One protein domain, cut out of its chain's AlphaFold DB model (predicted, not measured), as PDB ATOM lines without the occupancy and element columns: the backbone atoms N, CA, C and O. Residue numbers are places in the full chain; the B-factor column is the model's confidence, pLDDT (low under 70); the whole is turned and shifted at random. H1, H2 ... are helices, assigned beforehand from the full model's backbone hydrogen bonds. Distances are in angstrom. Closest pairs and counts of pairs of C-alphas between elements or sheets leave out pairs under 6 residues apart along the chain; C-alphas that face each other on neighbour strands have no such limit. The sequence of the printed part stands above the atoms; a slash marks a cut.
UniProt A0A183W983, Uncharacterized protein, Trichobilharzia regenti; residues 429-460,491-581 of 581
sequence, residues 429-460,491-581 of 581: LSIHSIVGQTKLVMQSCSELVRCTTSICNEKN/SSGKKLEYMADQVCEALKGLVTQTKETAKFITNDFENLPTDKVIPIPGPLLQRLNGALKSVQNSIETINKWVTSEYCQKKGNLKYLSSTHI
ATOM      1  N   LEU A 429     -45.277 -39.002  -0.153       64.06
ATOM      2  CA  LEU A 429     -44.315 -38.258   0.632       64.06
ATOM      3  C   LEU A 429     -43.571 -39.229   1.556       64.06
ATOM      4  O   LEU A 429     -44.113 -39.681   2.563       64.06
ATOM      5  N   SER A 430     -42.332 -39.564   1.213       70.75
ATOM      6  CA  SER A 430     -41.529 -40.492   2.007       70.75
ATOM      7  C   SER A 430     -40.682 -39.764   3.052       70.75
ATOM      8  O   SER A 430     -40.132 -38.688   2.801       70.75
ATOM      9  N   ILE A 431     -40.492 -40.407   4.211       75.75
ATOM     10  CA  ILE A 431     -39.552 -39.958   5.255       75.75
ATOM     11  C   ILE A 431     -38.162 -39.738   4.651       75.75
ATOM     12  O   ILE A 431     -37.511 -38.736   4.935       75.75
ATOM     13  N   HIS A 432     -37.724 -40.647   3.772       75.19
ATOM     14  CA  HIS A 432     -36.433 -40.552   3.099       75.19
ATOM     15  C   HIS A 432     -36.316 -39.285   2.237       75.19
ATOM     16  O   HIS A 432     -35.262 -38.653   2.232       75.19
ATOM     17  N   SER A 433     -37.394 -38.868   1.561       79.00
ATOM     18  CA  SER A 433     -37.404 -37.634   0.771       79.00
ATOM     19  C   SER A 433     -37.347 -36.387   1.656       79.00
ATOM     20  O   SER A 433     -36.455 -35.567   1.458       79.00
ATOM     21  N   ILE A 434     -38.199 -36.276   2.683       83.06
ATOM     22  CA  ILE A 434     -38.178 -35.143   3.634       83.06
ATOM     23  C   ILE A 434     -36.824 -35.022   4.340       83.06
ATOM     24  O   ILE A 434     -36.217 -33.951   4.368       83.06
ATOM     25  N   VAL A 435     -36.315 -36.125   4.896       83.38
ATOM     26  CA  VAL A 435     -35.039 -36.129   5.621       83.38
ATOM     27  C   VAL A 435     -33.870 -35.878   4.662       83.38
ATOM     28  O   VAL A 435     -32.919 -35.197   5.040       83.38
ATOM     29  N   GLY A 436     -33.941 -36.373   3.424       81.19
ATOM     30  CA  GLY A 436     -32.964 -36.096   2.372       81.19
ATOM     31  C   GLY A 436     -32.911 -34.614   1.992       81.19
ATOM     32  O   GLY A 436     -31.836 -34.020   2.021       81.19
ATOM     33  N   GLN A 437     -34.061 -33.991   1.727       84.81
ATOM     34  CA  GLN A 437     -34.139 -32.567   1.388       84.81
ATOM     35  C   GLN A 437     -33.689 -31.672   2.550       84.81
ATOM     36  O   GLN A 437     -32.874 -30.770   2.358       84.81
ATOM     37  N   THR A 438     -34.106 -31.969   3.788       87.75
ATOM     38  CA  THR A 438     -33.605 -31.237   4.963       87.75
ATOM     39  C   THR A 438     -32.084 -31.389   5.129       87.75
ATOM     40  O   THR A 438     -31.418 -30.409   5.464       87.75
ATOM     41  N   LYS A 439     -31.497 -32.564   4.846       87.69
ATOM     42  CA  LYS A 439     -30.031 -32.742   4.858       87.69
ATOM     43  C   LYS A 439     -29.325 -31.890   3.798       87.69
ATOM     44  O   LYS A 439     -28.295 -31.302   4.118       87.69
ATOM     45  N   LEU A 440     -29.873 -31.779   2.585       88.44
ATOM     46  CA  LEU A 440     -29.313 -30.922   1.527       88.44
ATOM     47  C   LEU A 440     -29.320 -29.440   1.934       88.44
ATOM     48  O   LEU A 440     -28.299 -28.764   1.801       88.44
ATOM     49  N   VAL A 441     -30.427 -28.955   2.515       88.12
ATOM     50  CA  VAL A 441     -30.502 -27.596   3.085       88.12
ATOM     51  C   VAL A 441     -29.459 -27.409   4.191       88.12
ATOM     52  O   VAL A 441     -28.704 -26.439   4.157       88.12
ATOM     53  N   MET A 442     -29.360 -28.346   5.143       88.50
ATOM     54  CA  MET A 442     -28.367 -28.281   6.224       88.50
ATOM     55  C   MET A 442     -26.925 -28.246   5.707       88.50
ATOM     56  O   MET A 442     -26.130 -27.457   6.215       88.50
ATOM     57  N   GLN A 443     -26.581 -29.067   4.712       86.62
ATOM     58  CA  GLN A 443     -25.237 -29.101   4.136       86.62
ATOM     59  C   GLN A 443     -24.888 -27.759   3.480       86.62
ATOM     60  O   GLN A 443     -23.874 -27.155   3.827       86.62
ATOM     61  N   SER A 444     -25.766 -27.246   2.612       86.94
ATOM     62  CA  SER A 444     -25.541 -25.967   1.929       86.94
ATOM     63  C   SER A 444     -25.442 -24.790   2.910       86.94
ATOM     64  O   SER A 444     -24.581 -23.922   2.763       86.94
ATOM     65  N   CYS A 445     -26.251 -24.792   3.974       86.81
ATOM     66  CA  CYS A 445     -26.169 -23.767   5.014       86.81
ATOM     67  C   CYS A 445     -24.941 -23.935   5.929       86.81
ATOM     68  O   CYS A 445     -24.428 -22.942   6.440       86.81
ATOM     69  N   SER A 446     -24.425 -25.152   6.124       85.06
ATOM     70  CA  SER A 446     -23.178 -25.391   6.867       85.06
ATOM     71  C   SER A 446     -21.965 -24.825   6.122       85.06
ATOM     72  O   SER A 446     -21.120 -24.164   6.730       85.06
ATOM     73  N   GLU A 447     -21.907 -25.003   4.799       83.38
ATOM     74  CA  GLU A 447     -20.889 -24.381   3.941       83.38
ATOM     75  C   GLU A 447     -20.974 -22.847   3.985       83.38
ATOM     76  O   GLU A 447     -19.947 -22.176   4.128       83.38
ATOM     77  N   LEU A 448     -22.193 -22.292   3.955       86.56
ATOM     78  CA  LEU A 448     -22.442 -20.859   4.122       86.56
ATOM     79  C   LEU A 448     -21.924 -20.337   5.473       86.56
ATOM     80  O   LEU A 448     -21.178 -19.357   5.506       86.56
ATOM     81  N   VAL A 449     -22.272 -20.998   6.583       85.19
ATOM     82  CA  VAL A 449     -21.832 -20.609   7.933       85.19
ATOM     83  C   VAL A 449     -20.310 -20.707   8.058       85.19
ATOM     84  O   VAL A 449     -19.693 -19.746   8.503       85.19
ATOM     85  N   ARG A 450     -19.669 -21.782   7.576       81.44
ATOM     86  CA  ARG A 450     -18.196 -21.908   7.585       81.44
ATOM     87  C   ARG A 450     -17.508 -20.798   6.784       81.44
ATOM     88  O   ARG A 450     -16.544 -20.208   7.268       81.44
ATOM     89  N   CYS A 451     -18.021 -20.466   5.595       80.81
ATOM     90  CA  CYS A 451     -17.519 -19.338   4.801       80.81
ATOM     91  C   CYS A 451     -17.676 -18.007   5.556       80.81
ATOM     92  O   CYS A 451     -16.774 -17.171   5.554       80.81
ATOM     93  N   THR A 452     -18.803 -17.839   6.249       81.19
ATOM     94  CA  THR A 452     -19.103 -16.659   7.064       81.19
ATOM     95  C   THR A 452     -18.142 -16.526   8.250       81.19
ATOM     96  O   THR A 452     -17.568 -15.459   8.464       81.19
ATOM     97  N   THR A 453     -17.888 -17.619   8.973       77.25
ATOM     98  CA  THR A 453     -16.924 -17.676  10.080       77.25
ATOM     99  C   THR A 453     -15.490 -17.402   9.615       77.25
ATOM    100  O   THR A 453     -14.775 -16.695  10.320       77.25
ATOM    101  N   SER A 454     -15.073 -17.860   8.422       77.88
ATOM    102  CA  SER A 454     -13.758 -17.503   7.846       77.88
ATOM    103  C   SER A 454     -13.618 -15.987   7.683       77.88
ATOM    104  O   SER A 454     -12.688 -15.389   8.221       77.88
ATOM    105  N   ILE A 455     -14.610 -15.346   7.053       74.44
ATOM    106  CA  ILE A 455     -14.632 -13.892   6.828       74.44
ATOM    107  C   ILE A 455     -14.627 -13.115   8.158       74.44
ATOM    108  O   ILE A 455     -13.965 -12.081   8.271       74.44
ATOM    109  N   CYS A 456     -15.343 -13.593   9.182       72.62
ATOM    110  CA  CYS A 456     -15.310 -12.990  10.517       72.62
ATOM    111  C   CYS A 456     -13.942 -13.160  11.197       72.62
ATOM    112  O   CYS A 456     -13.420 -12.196  11.757       72.62
ATOM    113  N   ASN A 457     -13.325 -14.340  11.107       68.88
ATOM    114  CA  ASN A 457     -12.019 -14.615  11.704       68.88
ATOM    115  C   ASN A 457     -10.897 -13.806  11.036       68.88
ATOM    116  O   ASN A 457     -10.100 -13.188  11.735       68.88
ATOM    117  N   GLU A 458     -10.874 -13.709   9.707       66.00
ATOM    118  CA  GLU A 458      -9.904 -12.884   8.971       66.00
ATOM    119  C   GLU A 458     -10.010 -11.393   9.332       66.00
ATOM    120  O   GLU A 458      -8.995 -10.718   9.542       66.00
ATOM    121  N   LYS A 459     -11.238 -10.874   9.493       61.41
ATOM    122  CA  LYS A 459     -11.468  -9.513  10.005       61.41
ATOM    123  C   LYS A 459     -10.993  -9.349  11.456       61.41
ATOM    124  O   LYS A 459     -10.390  -8.327  11.777       61.41
ATOM    125  N   ASN A 460     -11.217 -10.346  12.313       52.53
ATOM    126  CA  ASN A 460     -10.859 -10.310  13.737       52.53
ATOM    127  C   ASN A 460      -9.360 -10.545  14.024       52.53
ATOM    128  O   ASN A 460      -8.905 -10.213  15.117       52.53
ATOM    129  N   SER A 491     -17.767  -3.246  13.214       59.94
ATOM    130  CA  SER A 491     -19.235  -3.384  13.174       59.94
ATOM    131  C   SER A 491     -19.682  -4.427  12.141       59.94
ATOM    132  O   SER A 491     -20.584  -5.221  12.405       59.94
ATOM    133  N   SER A 492     -19.008  -4.465  10.986       64.62
ATOM    134  CA  SER A 492     -19.343  -5.345   9.859       64.62
ATOM    135  C   SER A 492     -19.177  -6.839  10.180       64.62
ATOM    136  O   SER A 492     -19.993  -7.648   9.749       64.62
ATOM    137  N   GLY A 493     -18.148  -7.213  10.953       68.25
ATOM    138  CA  GLY A 493     -17.902  -8.601  11.370       68.25
ATOM    139  C   GLY A 493     -18.961  -9.106  12.351       68.25
ATOM    140  O   GLY A 493     -19.609 -10.110  12.086       68.25
ATOM    141  N   LYS A 494     -19.223  -8.347  13.423       72.19
ATOM    142  CA  LYS A 494     -20.236  -8.698  14.436       72.19
ATOM    143  C   LYS A 494     -21.652  -8.801  13.861       72.19
ATOM    144  O   LYS A 494     -22.431  -9.654  14.273       72.19
ATOM    145  N   LYS A 495     -21.993  -7.942  12.893       77.06
ATOM    146  CA  LYS A 495     -23.286  -7.997  12.195       77.06
ATOM    147  C   LYS A 495     -23.430  -9.271  11.357       77.06
ATOM    148  O   LYS A 495     -24.503  -9.864  11.343       77.06
ATOM    149  N   LEU A 496     -22.356  -9.686  10.688       79.50
ATOM    150  CA  LEU A 496     -22.312 -10.902   9.880       79.50
ATOM    151  C   LEU A 496     -22.336 -12.179  10.748       79.50
ATOM    152  O   LEU A 496     -23.057 -13.119  10.432       79.50
ATOM    153  N   GLU A 497     -21.619 -12.177  11.871       78.56
ATOM    154  CA  GLU A 497     -21.646 -13.231  12.897       78.56
ATOM    155  C   GLU A 497     -23.065 -13.442  13.454       78.56
ATOM    156  O   GLU A 497     -23.594 -14.550  13.398       78.56
ATOM    157  N   TYR A 498     -23.748 -12.360  13.846       82.75
ATOM    158  CA  TYR A 498     -25.146 -12.405  14.290       82.75
ATOM    159  C   TYR A 498     -26.109 -12.971  13.227       82.75
ATOM    160  O   TYR A 498     -27.049 -13.693  13.558       82.75
ATOM    161  N   MET A 499     -25.881 -12.690  11.938       83.62
ATOM    162  CA  MET A 499     -26.682 -13.282  10.856       83.62
ATOM    163  C   MET A 499     -26.406 -14.785  10.675       83.62
ATOM    164  O   MET A 499     -27.334 -15.539  10.380       83.62
ATOM    165  N   ALA A 500     -25.168 -15.245  10.885       84.06
ATOM    166  CA  ALA A 500     -24.838 -16.672  10.878       84.06
ATOM    167  C   ALA A 500     -25.491 -17.419  12.054       84.06
ATOM    168  O   ALA A 500     -26.003 -18.525  11.864       84.06
ATOM    169  N   ASP A 501     -25.551 -16.800  13.238       83.38
ATOM    170  CA  ASP A 501     -26.290 -17.335  14.387       83.38
ATOM    171  C   ASP A 501     -27.795 -17.450  14.087       83.38
ATOM    172  O   ASP A 501     -28.402 -18.482  14.384       83.38
ATOM    173  N   GLN A 502     -28.402 -16.457  13.421       85.88
ATOM    174  CA  GLN A 502     -29.804 -16.547  12.982       85.88
ATOM    175  C   GLN A 502     -30.048 -17.719  12.017       85.88
ATOM    176  O   GLN A 502     -31.044 -18.428  12.172       85.88
ATOM    177  N   VAL A 503     -29.142 -17.972  11.062       87.38
ATOM    178  CA  VAL A 503     -29.218 -19.166  10.194       87.38
ATOM    179  C   VAL A 503     -29.132 -20.446  11.033       87.38
ATOM    180  O   VAL A 503     -29.917 -21.369  10.815       87.38
ATOM    181  N   CYS A 504     -28.241 -20.507  12.027       86.88
ATOM    182  CA  CYS A 504     -28.122 -21.664  12.916       86.88
ATOM    183  C   CYS A 504     -29.401 -21.925  13.736       86.88
ATOM    184  O   CYS A 504     -29.822 -23.078  13.851       86.88
ATOM    185  N   GLU A 505     -30.049 -20.891  14.277       84.88
ATOM    186  CA  GLU A 505     -31.328 -21.038  14.989       84.88
ATOM    187  C   GLU A 505     -32.475 -21.449  14.049       84.88
ATOM    188  O   GLU A 505     -33.236 -22.368  14.368       84.88
ATOM    189  N   ALA A 506     -32.558 -20.867  12.847       86.25
ATOM    190  CA  ALA A 506     -33.549 -21.261  11.846       86.25
ATOM    191  C   ALA A 506     -33.384 -22.738  11.420       86.25
ATOM    192  O   ALA A 506     -34.369 -23.476  11.321       86.25
ATOM    193  N   LEU A 507     -32.141 -23.216  11.259       88.94
ATOM    194  CA  LEU A 507     -31.841 -24.626  10.983       88.94
ATOM    195  C   LEU A 507     -32.256 -25.559  12.131       88.94
ATOM    196  O   LEU A 507     -32.788 -26.640  11.868       88.94
ATOM    197  N   LYS A 508     -32.073 -25.164  13.401       89.00
ATOM    198  CA  LYS A 508     -32.579 -25.936  14.557       89.00
ATOM    199  C   LYS A 508     -34.105 -26.059  14.512       89.00
ATOM    200  O   LYS A 508     -34.639 -27.145  14.759       89.00
ATOM    201  N   GLY A 509     -34.798 -24.982  14.133       84.19
ATOM    202  CA  GLY A 509     -36.236 -24.988  13.859       84.19
ATOM    203  C   GLY A 509     -36.612 -25.990  12.762       84.19
ATOM    204  O   GLY A 509     -37.441 -26.873  12.994       84.19
ATOM    205  N   LEU A 510     -35.942 -25.925  11.607       90.88
ATOM    206  CA  LEU A 510     -36.162 -26.832  10.474       90.88
ATOM    207  C   LEU A 510     -35.947 -28.305  10.843       90.88
ATOM    208  O   LEU A 510     -36.794 -29.144  10.533       90.88
ATOM    209  N   VAL A 511     -34.857 -28.636  11.541       90.44
ATOM    210  CA  VAL A 511     -34.576 -30.008  12.002       90.44
ATOM    211  C   VAL A 511     -35.651 -30.498  12.970       90.44
ATOM    212  O   VAL A 511     -36.049 -31.661  12.903       90.44
ATOM    213  N   THR A 512     -36.159 -29.626  13.842       88.81
ATOM    214  CA  THR A 512     -37.223 -29.970  14.796       88.81
ATOM    215  C   THR A 512     -38.534 -30.290  14.073       88.81
ATOM    216  O   THR A 512     -39.082 -31.372  14.280       88.81
ATOM    217  N   GLN A 513     -38.985 -29.429  13.151       88.69
ATOM    218  CA  GLN A 513     -40.201 -29.687  12.363       88.69
ATOM    219  C   GLN A 513     -40.040 -30.892  11.420       88.69
ATOM    220  O   GLN A 513     -40.976 -31.669  11.238       88.69
ATOM    221  N   THR A 514     -38.836 -31.116  10.877       87.38
ATOM    222  CA  THR A 514     -38.509 -32.308  10.071       87.38
ATOM    223  C   THR A 514     -38.637 -33.588  10.901       87.38
ATOM    224  O   THR A 514     -39.232 -34.554  10.433       87.38
ATOM    225  N   LYS A 515     -38.123 -33.606  12.140       84.81
ATOM    226  CA  LYS A 515     -38.251 -34.754  13.057       84.81
ATOM    227  C   LYS A 515     -39.700 -35.021  13.454       84.81
ATOM    228  O   LYS A 515     -40.094 -36.180  13.517       84.81
ATOM    229  N   GLU A 516     -40.484 -33.978  13.708       83.56
ATOM    230  CA  GLU A 516     -41.904 -34.124  14.042       83.56
ATOM    231  C   GLU A 516     -42.709 -34.671  12.853       83.56
ATOM    232  O   GLU A 516     -43.452 -35.638  13.006       83.56
ATOM    233  N   THR A 517     -42.475 -34.130  11.652       80.88
ATOM    234  CA  THR A 517     -43.093 -34.613  10.406       80.88
ATOM    235  C   THR A 517     -42.685 -36.059  10.108       80.88
ATOM    236  O   THR A 517     -43.535 -36.885   9.798       80.88
ATOM    237  N   ALA A 518     -41.401 -36.405  10.264       79.94
ATOM    238  CA  ALA A 518     -40.923 -37.778  10.102       79.94
ATOM    239  C   ALA A 518     -41.584 -38.735  11.105       79.94
ATOM    240  O   ALA A 518     -42.074 -39.782  10.697       79.94
ATOM    241  N   LYS A 519     -41.667 -38.356  12.389       80.81
ATOM    242  CA  LYS A 519     -42.324 -39.157  13.432       80.81
ATOM    243  C   LYS A 519     -43.808 -39.388  13.136       80.81
ATOM    244  O   LYS A 519     -44.289 -40.488  13.372       80.81
ATOM    245  N   PHE A 520     -44.515 -38.382  12.621       73.12
ATOM    246  CA  PHE A 520     -45.902 -38.534  12.178       73.12
ATOM    247  C   PHE A 520     -46.020 -39.582  11.059       73.12
ATOM    248  O   PHE A 520     -46.819 -40.508  11.164       73.12
ATOM    249  N   ILE A 521     -45.166 -39.497  10.031       70.06
ATOM    250  CA  ILE A 521     -45.175 -40.457   8.917       70.06
ATOM    251  C   ILE A 521     -44.800 -41.875   9.391       70.06
ATOM    252  O   ILE A 521     -45.374 -42.839   8.901       70.06
ATOM    253  N   THR A 522     -43.876 -42.031  10.346       66.44
ATOM    254  CA  THR A 522     -43.528 -43.351  10.907       66.44
ATOM    255  C   THR A 522     -44.674 -43.938  11.737       66.44
ATOM    256  O   THR A 522     -45.096 -45.061  11.487       66.44
ATOM    257  N   ASN A 523     -45.198 -43.177  12.702       57.09
ATOM    258  CA  ASN A 523     -46.134 -43.690  13.704       57.09
ATOM    259  C   ASN A 523     -47.482 -44.144  13.124       57.09
ATOM    260  O   ASN A 523     -48.041 -45.127  13.607       57.09
ATOM    261  N   ASP A 524     -48.004 -43.431  12.124       51.06
ATOM    262  CA  ASP A 524     -49.369 -43.649  11.630       51.06
ATOM    263  C   ASP A 524     -49.415 -44.512  10.348       51.06
ATOM    264  O   ASP A 524     -50.495 -44.937   9.932       51.06
ATOM    265  N   PHE A 525     -48.264 -44.794   9.709       53.81
ATOM    266  CA  PHE A 525     -48.218 -45.390   8.360       53.81
ATOM    267  C   PHE A 525     -47.272 -46.590   8.169       53.81
ATOM    268  O   PHE A 525     -47.197 -47.106   7.054       53.81
ATOM    269  N   GLU A 526     -46.618 -47.108   9.219       47.56
ATOM    270  CA  GLU A 526     -45.716 -48.281   9.126       47.56
ATOM    271  C   GLU A 526     -46.358 -49.556   8.527       47.56
ATOM    272  O   GLU A 526     -45.643 -50.402   7.997       47.56
ATOM    273  N   ASN A 527     -47.693 -49.677   8.542       46.91
ATOM    274  CA  ASN A 527     -48.439 -50.842   8.036       46.91
ATOM    275  C   ASN A 527     -49.227 -50.594   6.728       46.91
ATOM    276  O   ASN A 527     -50.072 -51.413   6.360       46.91
ATOM    277  N   LEU A 528     -49.024 -49.471   6.027       44.75
ATOM    278  CA  LEU A 528     -49.782 -49.155   4.805       44.75
ATOM    279  C   LEU A 528     -49.002 -49.529   3.524       44.75
ATOM    280  O   LEU A 528     -47.815 -49.223   3.417       44.75
ATOM    281  N   PRO A 529     -49.648 -50.175   2.527       44.44
ATOM    282  CA  PRO A 529     -48.988 -50.558   1.283       44.44
ATOM    283  C   PRO A 529     -48.522 -49.327   0.495       44.44
ATOM    284  O   PRO A 529     -49.170 -48.278   0.506       44.44
ATOM    285  N   THR A 530     -47.422 -49.500  -0.240       48.88
ATOM    286  CA  THR A 530     -46.597 -48.453  -0.879       48.88
ATOM    287  C   THR A 530     -47.316 -47.499  -1.841       48.88
ATOM    288  O   THR A 530     -46.755 -46.457  -2.179       48.88
ATOM    289  N   ASP A 531     -48.545 -47.815  -2.252       41.78
ATOM    290  CA  ASP A 531     -49.333 -47.045  -3.224       41.78
ATOM    291  C   ASP A 531     -50.303 -46.027  -2.594       41.78
ATOM    292  O   ASP A 531     -50.939 -45.245  -3.310       41.78
ATOM    293  N   LYS A 532     -50.446 -45.998  -1.260       42.53
ATOM    294  CA  LYS A 532     -51.292 -44.999  -0.587       42.53
ATOM    295  C   LYS A 532     -50.517 -43.707  -0.321       42.53
ATOM    296  O   LYS A 532     -49.588 -43.663   0.480       42.53
ATOM    297  N   VAL A 533     -50.939 -42.632  -0.989       50.50
ATOM    298  CA  VAL A 533     -50.474 -41.266  -0.714       50.50
ATOM    299  C   VAL A 533     -50.862 -40.896   0.715       50.50
ATOM    300  O   VAL A 533     -52.032 -40.976   1.078       50.50
ATOM    301  N   ILE A 534     -49.873 -40.489   1.508       52.03
ATOM    302  CA  ILE A 534     -50.047 -40.025   2.883       52.03
ATOM    303  C   ILE A 534     -50.358 -38.522   2.842       52.03
ATOM    304  O   ILE A 534     -49.455 -37.749   2.503       52.03
ATOM    305  N   PRO A 535     -51.585 -38.075   3.169       55.84
ATOM    306  CA  PRO A 535     -51.849 -36.657   3.351       55.84
ATOM    307  C   PRO A 535     -51.186 -36.200   4.656       55.84
ATOM    308  O   PRO A 535     -51.516 -36.683   5.740       55.84
ATOM    309  N   ILE A 536     -50.245 -35.259   4.568       61.25
ATOM    310  CA  ILE A 536     -49.722 -34.595   5.768       61.25
ATOM    311  C   ILE A 536     -50.852 -33.737   6.346       61.25
ATOM    312  O   ILE A 536     -51.457 -32.968   5.593       61.25
ATOM    313  N   PRO A 537     -51.105 -33.762   7.664       64.81
ATOM    314  CA  PRO A 537     -51.956 -32.773   8.303       64.81
ATOM    315  C   PRO A 537     -51.494 -31.359   7.943       64.81
ATOM    316  O   PRO A 537     -50.334 -31.005   8.175       64.81
ATOM    317  N   GLY A 538     -52.405 -30.536   7.419       68.56
ATOM    318  CA  GLY A 538     -52.128 -29.144   7.037       68.56
ATOM    319  C   GLY A 538     -51.273 -28.368   8.056       68.56
ATOM    320  O   GLY A 538     -50.290 -27.758   7.641       68.56
ATOM    321  N   PRO A 539     -51.525 -28.466   9.381       76.06
ATOM    322  CA  PRO A 539     -50.699 -27.814  10.402       76.06
ATOM    323  C   PRO A 539     -49.240 -28.299  10.494       76.06
ATOM    324  O   PRO A 539     -48.362 -27.515  10.850       76.06
ATOM    325  N   LEU A 540     -48.939 -29.569  10.193       77.25
ATOM    326  CA  LEU A 540     -47.554 -30.068  10.133       77.25
ATOM    327  C   LEU A 540     -46.849 -29.532   8.885       77.25
ATOM    328  O   LEU A 540     -45.737 -29.008   8.972       77.25
ATOM    329  N   LEU A 541     -47.527 -29.581   7.736       80.25
ATOM    330  CA  LEU A 541     -46.998 -29.057   6.480       80.25
ATOM    331  C   LEU A 541     -46.793 -27.534   6.540       80.25
ATOM    332  O   LEU A 541     -45.772 -27.033   6.070       80.25
ATOM    333  N   GLN A 542     -47.706 -26.793   7.170       81.75
ATOM    334  CA  GLN A 542     -47.587 -25.353   7.403       81.75
ATOM    335  C   GLN A 542     -46.385 -25.026   8.298       81.75
ATOM    336  O   GLN A 542     -45.620 -24.121   7.965       81.75
ATOM    337  N   ARG A 543     -46.156 -25.781   9.382       84.25
ATOM    338  CA  ARG A 543     -44.990 -25.583  10.261       84.25
ATOM    339  C   ARG A 543     -43.663 -25.926   9.582       84.25
ATOM    340  O   ARG A 543     -42.702 -25.177   9.743       84.25
ATOM    341  N   LEU A 544     -43.609 -26.987   8.773       86.75
ATOM    342  CA  LEU A 544     -42.419 -27.326   7.981       86.75
ATOM    343  C   LEU A 544     -42.102 -26.237   6.939       86.75
ATOM    344  O   LEU A 544     -40.959 -25.789   6.845       86.75
ATOM    345  N   ASN A 545     -43.115 -25.744   6.217       87.56
ATOM    346  CA  ASN A 545     -42.960 -24.627   5.279       87.56
ATOM    347  C   ASN A 545     -42.580 -23.314   5.988       87.56
ATOM    348  O   ASN A 545     -41.754 -22.563   5.476       87.56
ATOM    349  N   GLY A 546     -43.135 -23.043   7.172       87.50
ATOM    350  CA  GLY A 546     -42.764 -21.893   8.000       87.50
ATOM    351  C   GLY A 546     -41.294 -21.935   8.428       87.50
ATOM    352  O   GLY A 546     -40.591 -20.933   8.310       87.50
ATOM    353  N   ALA A 547     -40.797 -23.107   8.833       88.94
ATOM    354  CA  ALA A 547     -39.388 -23.292   9.169       88.94
ATOM    355  C   ALA A 547     -38.463 -23.112   7.947       88.94
ATOM    356  O   ALA A 547     -37.437 -22.445   8.059       88.94
ATOM    357  N   LEU A 548     -38.840 -23.625   6.769       90.31
ATOM    358  CA  LEU A 548     -38.085 -23.397   5.528       90.31
ATOM    359  C   LEU A 548     -38.041 -21.915   5.134       90.31
ATOM    360  O   LEU A 548     -36.962 -21.395   4.854       90.31
ATOM    361  N   LYS A 549     -39.177 -21.209   5.196       91.12
ATOM    362  CA  LYS A 549     -39.240 -19.757   4.964       91.12
ATOM    363  C   LYS A 549     -38.420 -18.964   5.986       91.12
ATOM    364  O   LYS A 549     -37.831 -17.945   5.640       91.12
ATOM    365  N   SER A 550     -38.321 -19.433   7.232       90.75
ATOM    366  CA  SER A 550     -37.438 -18.821   8.232       90.75
ATOM    367  C   SER A 550     -35.962 -18.936   7.832       90.75
ATOM    368  O   SER A 550     -35.260 -17.929   7.872       90.75
ATOM    369  N   VAL A 551     -35.510 -20.111   7.370       89.88
ATOM    370  CA  VAL A 551     -34.141 -20.298   6.850       89.88
ATOM    371  C   VAL A 551     -33.907 -19.432   5.602       89.88
ATOM    372  O   VAL A 551     -32.884 -18.751   5.516       89.88
ATOM    373  N   GLN A 552     -34.871 -19.391   4.674       92.38
ATOM    374  CA  GLN A 552     -34.837 -18.543   3.475       92.38
ATOM    375  C   GLN A 552     -34.628 -17.064   3.829       92.38
ATOM    376  O   GLN A 552     -33.688 -16.442   3.337       92.38
ATOM    377  N   ASN A 553     -35.431 -16.522   4.751       89.81
ATOM    378  CA  ASN A 553     -35.344 -15.129   5.197       89.81
ATOM    379  C   ASN A 553     -33.982 -14.787   5.830       89.81
ATOM    380  O   ASN A 553     -33.439 -13.703   5.587       89.81
ATOM    381  N   SER A 554     -33.398 -15.697   6.617       87.75
ATOM    382  CA  SER A 554     -32.060 -15.502   7.195       87.75
ATOM    383  C   SER A 554     -30.967 -15.465   6.117       87.75
ATOM    384  O   SER A 554     -30.105 -14.586   6.147       87.75
ATOM    385  N   ILE A 555     -31.029 -16.346   5.111       88.31
ATOM    386  CA  ILE A 555     -30.057 -16.370   4.003       88.31
ATOM    387  C   ILE A 555     -30.241 -15.167   3.072       88.31
ATOM    388  O   ILE A 555     -29.257 -14.550   2.662       88.31
ATOM    389  N   GLU A 556     -31.481 -14.764   2.781       89.00
ATOM    390  CA  GLU A 556     -31.768 -13.520   2.060       89.00
ATOM    391  C   GLU A 556     -31.173 -12.303   2.768       89.00
ATOM    392  O   GLU A 556     -30.655 -11.403   2.110       89.00
ATOM    393  N   THR A 557     -31.231 -12.269   4.101       86.44
ATOM    394  CA  THR A 557     -30.672 -11.176   4.904       86.44
ATOM    395  C   THR A 557     -29.150 -11.102   4.753       86.44
ATOM    396  O   THR A 557     -28.620 -10.012   4.515       86.44
ATOM    397  N   ILE A 558     -28.456 -12.248   4.770       84.56
ATOM    398  CA  ILE A 558     -27.020 -12.325   4.453       84.56
ATOM    399  C   ILE A 558     -26.769 -11.867   3.012       84.56
ATOM    400  O   ILE A 558     -25.922 -11.007   2.788       84.56
ATOM    401  N   ASN A 559     -27.517 -12.372   2.026       86.81
ATOM    402  CA  ASN A 559     -27.304 -12.034   0.615       86.81
ATOM    403  C   ASN A 559     -27.520 -10.536   0.321       86.81
ATOM    404  O   ASN A 559     -26.712  -9.912  -0.371       86.81
ATOM    405  N   LYS A 560     -28.566  -9.929   0.899       84.44
ATOM    406  CA  LYS A 560     -28.835  -8.481   0.829       84.44
ATOM    407  C   LYS A 560     -27.693  -7.682   1.456       84.44
ATOM    408  O   LYS A 560     -27.233  -6.710   0.856       84.44
ATOM    409  N   TRP A 561     -27.181  -8.114   2.612       83.12
ATOM    410  CA  TRP A 561     -26.046  -7.456   3.259       83.12
ATOM    411  C   TRP A 561     -24.752  -7.572   2.434       83.12
ATOM    412  O   TRP A 561     -24.139  -6.545   2.143       83.12
ATOM    413  N   VAL A 562     -24.392  -8.770   1.956       80.19
ATOM    414  CA  VAL A 562     -23.223  -9.002   1.083       80.19
ATOM    415  C   VAL A 562     -23.302  -8.146  -0.183       80.19
ATOM    416  O   VAL A 562     -22.323  -7.498  -0.555       80.19
ATOM    417  N   THR A 563     -24.479  -8.075  -0.808       76.19
ATOM    418  CA  THR A 563     -24.711  -7.232  -1.990       76.19
ATOM    419  C   THR A 563     -24.531  -5.745  -1.663       76.19
ATOM    420  O   THR A 563     -23.896  -5.022  -2.431       76.19
ATOM    421  N   SER A 564     -25.017  -5.280  -0.505       72.56
ATOM    422  CA  SER A 564     -24.867  -3.880  -0.080       72.56
ATOM    423  C   SER A 564     -23.406  -3.481   0.176       72.56
ATOM    424  O   SER A 564     -22.961  -2.447  -0.322       72.56
ATOM    425  N   GLU A 565     -22.627  -4.332   0.852       66.38
ATOM    426  CA  GLU A 565     -21.194  -4.122   1.115       66.38
ATOM    427  C   GLU A 565     -20.375  -4.142  -0.186       66.38
ATOM    428  O   GLU A 565     -19.496  -3.301  -0.399       66.38
ATOM    429  N   TYR A 566     -20.684  -5.070  -1.097       58.22
ATOM    430  CA  TYR A 566     -20.020  -5.179  -2.398       58.22
ATOM    431  C   TYR A 566     -20.288  -3.948  -3.283       58.22
ATOM    432  O   TYR A 566     -19.372  -3.421  -3.924       58.22
ATOM    433  N   CYS A 567     -21.520  -3.429  -3.270       48.19
ATOM    434  CA  CYS A 567     -21.884  -2.194  -3.966       48.19
ATOM    435  C   CYS A 567     -21.214  -0.953  -3.356       48.19
ATOM    436  O   CYS A 567     -20.695  -0.129  -4.110       48.19
ATOM    437  N   GLN A 568     -21.139  -0.831  -2.025       51.41
ATOM    438  CA  GLN A 568     -20.427   0.279  -1.372       51.41
ATOM    439  C   GLN A 568     -18.923   0.270  -1.691       51.41
ATOM    440  O   GLN A 568     -18.362   1.309  -2.047       51.41
ATOM    441  N   LYS A 569     -18.272  -0.903  -1.676       49.62
ATOM    442  CA  LYS A 569     -16.854  -1.032  -2.057       49.62
ATOM    443  C   LYS A 569     -16.586  -0.678  -3.526       49.62
ATOM    444  O   LYS A 569     -15.560  -0.065  -3.814       49.62
ATOM    445  N   LYS A 570     -17.502  -0.991  -4.455       43.66
ATOM    446  CA  LYS A 570     -17.407  -0.523  -5.855       43.66
ATOM    447  C   LYS A 570     -17.714   0.970  -6.018       43.66
ATOM    448  O   LYS A 570     -17.109   1.604  -6.879       43.66
ATOM    449  N   GLY A 571     -18.600   1.540  -5.200       38.69
ATOM    450  CA  GLY A 571     -18.889   2.979  -5.183       38.69
ATOM    451  C   GLY A 571     -17.653   3.817  -4.847       38.69
ATOM    452  O   GLY A 571     -17.315   4.740  -5.587       38.69
ATOM    453  N   ASN A 572     -16.908   3.424  -3.810       36.34
ATOM    454  CA  ASN A 572     -15.685   4.123  -3.392       36.34
ATOM    455  C   ASN A 572     -14.534   4.035  -4.415       36.34
ATOM    456  O   ASN A 572     -13.648   4.884  -4.407       36.34
ATOM    457  N   LEU A 573     -14.560   3.068  -5.338       35.22
ATOM    458  CA  LEU A 573     -13.587   2.970  -6.434       35.22
ATOM    459  C   LEU A 573     -13.851   3.955  -7.587       35.22
ATOM    460  O   LEU A 573     -12.926   4.253  -8.335       35.22
ATOM    461  N   LYS A 574     -15.067   4.513  -7.716       31.34
ATOM    462  CA  LYS A 574     -15.358   5.573  -8.706       31.34
ATOM    463  C   LYS A 574     -14.928   6.977  -8.264       31.34
ATOM    464  O   LYS A 574     -14.841   7.858  -9.110       31.34
ATOM    465  N   TYR A 575     -14.630   7.180  -6.980       30.77
ATOM    466  CA  TYR A 575     -14.186   8.471  -6.434       30.77
ATOM    467  C   TYR A 575     -12.661   8.590  -6.254       30.77
ATOM    468  O   TYR A 575     -12.186   9.597  -5.743       30.77
ATOM    469  N   LEU A 576     -11.887   7.592  -6.703       29.72
ATOM    470  CA  LEU A 576     -10.419   7.554  -6.586       29.72
ATOM    471  C   LEU A 576      -9.673   7.442  -7.930       29.72
ATOM    472  O   LEU A 576      -8.458   7.275  -7.935       29.72
ATOM    473  N   SER A 577     -10.362   7.574  -9.070       28.67
ATOM    474  CA  SER A 577      -9.746   7.608 -10.411       28.67
ATOM    475  C   SER A 577      -9.950   8.949 -11.136       28.67
ATOM    476  O   SER A 577     -10.121   8.975 -12.352       28.67
ATOM    477  N   SER A 578     -10.001  10.057 -10.388       30.03
ATOM    478  CA  SER A 578     -10.278  11.405 -10.913       30.03
ATOM    479  C   SER A 578      -9.294  12.462 -10.387       30.03
ATOM    480  O   SER A 578      -9.702  13.552  -9.993       30.03
ATOM    481  N   THR A 579      -7.995  12.156 -10.419       28.83
ATOM    482  CA  THR A 579      -6.917  13.155 -10.319       28.83
ATOM    483  C   THR A 579      -5.696  12.706 -11.126       28.83
ATOM    484  O   THR A 579      -4.972  11.814 -10.705       28.83
ATOM    485  N   HIS A 580      -5.502  13.360 -12.276       25.56
ATOM    486  CA  HIS A 580      -4.273  13.506 -13.075       25.56
ATOM    487  C   HIS A 580      -3.357  12.289 -13.326       25.56
ATOM    488  O   HIS A 580      -2.586  11.876 -12.464       25.56
ATOM    489  N   ILE A 581      -3.262  11.890 -14.600       29.81
ATOM    490  CA  ILE A 581      -2.459  12.681 -15.558       29.81
ATOM    491  C   ILE A 581      -3.412  13.223 -16.623       29.81
ATOM    492  O   ILE A 581      -4.147  12.392 -17.198       29.81
TER     493      ILE A 581
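Overview. This is residues 429 to 460 and 491 to 581 of the 581 residues of an uncharacterized protein of Trichobilharzia regenti (UniProt A0A183W983). Three long helices lie side by side as an up-and-down bundle, a long slender rod in which H2 packs on both H1 and H3. The far part of H3 and the tail after it, residues 566 to 581, stick out past the bundle at one end, and the long loop of residues 526 to 537 lies at the other. The printed part has 123 residues with three named helices, H1, H2 and H3 along the chain, and no named strand; the class is all helix. It is only just extended, close to loose, with a radius of gyration of the C-alphas of 21.0 A and spans of 81 by 26 by 20 A.

Arrangement. H1, residues 431 to 460, and H2, residues 491 to 525, touch, closest at the C-alphas of Cys 456 and Gly 493, 5.2 A apart. They run opposite ways at a shallow tilt of 13 degrees. H2 and H3, residues 538 to 573, form a helical hairpin and touch, closest at the C-alphas of Leu 510 and Ala 547, 5.0 A apart. Their shallow tilt is 20 degrees, opposite ways. H1 and H3 are near each other, with 10 pairs of C-alphas within 10 A. In H1 every O i to N i+4 pair is within hydrogen-bond range; in H2 30 of 31 are, and in H3 31 of 32.

Along the chain. H1 begins at C-alpha 431 (-39.552, -39.958, 5.255) and is 42.1 A long from first to last C-alpha. H2 is 51.3 A long and begins at C-alpha 491 (-19.235, -3.384, 13.174). H3, 51.9 A long, ends at C-alpha 573 (-13.587, 2.970, -6.434).

Size, cuts and confidence. The C-alphas of Asn 527 and Ile 581, the two farthest apart, are 81.9 A apart. Residues 461 to 490 are not printed, and C-alphas 460 and 491 are 10.9 A apart across this cut. The link from H2 to H3, 12 residues, is long. Residues 566 to 581, of which 566 to 573 belong to H3, stand free. The mean pLDDT of the printed part is 71.8, and 42 residues are under 70, among them 522 to 538 and 565 to 581.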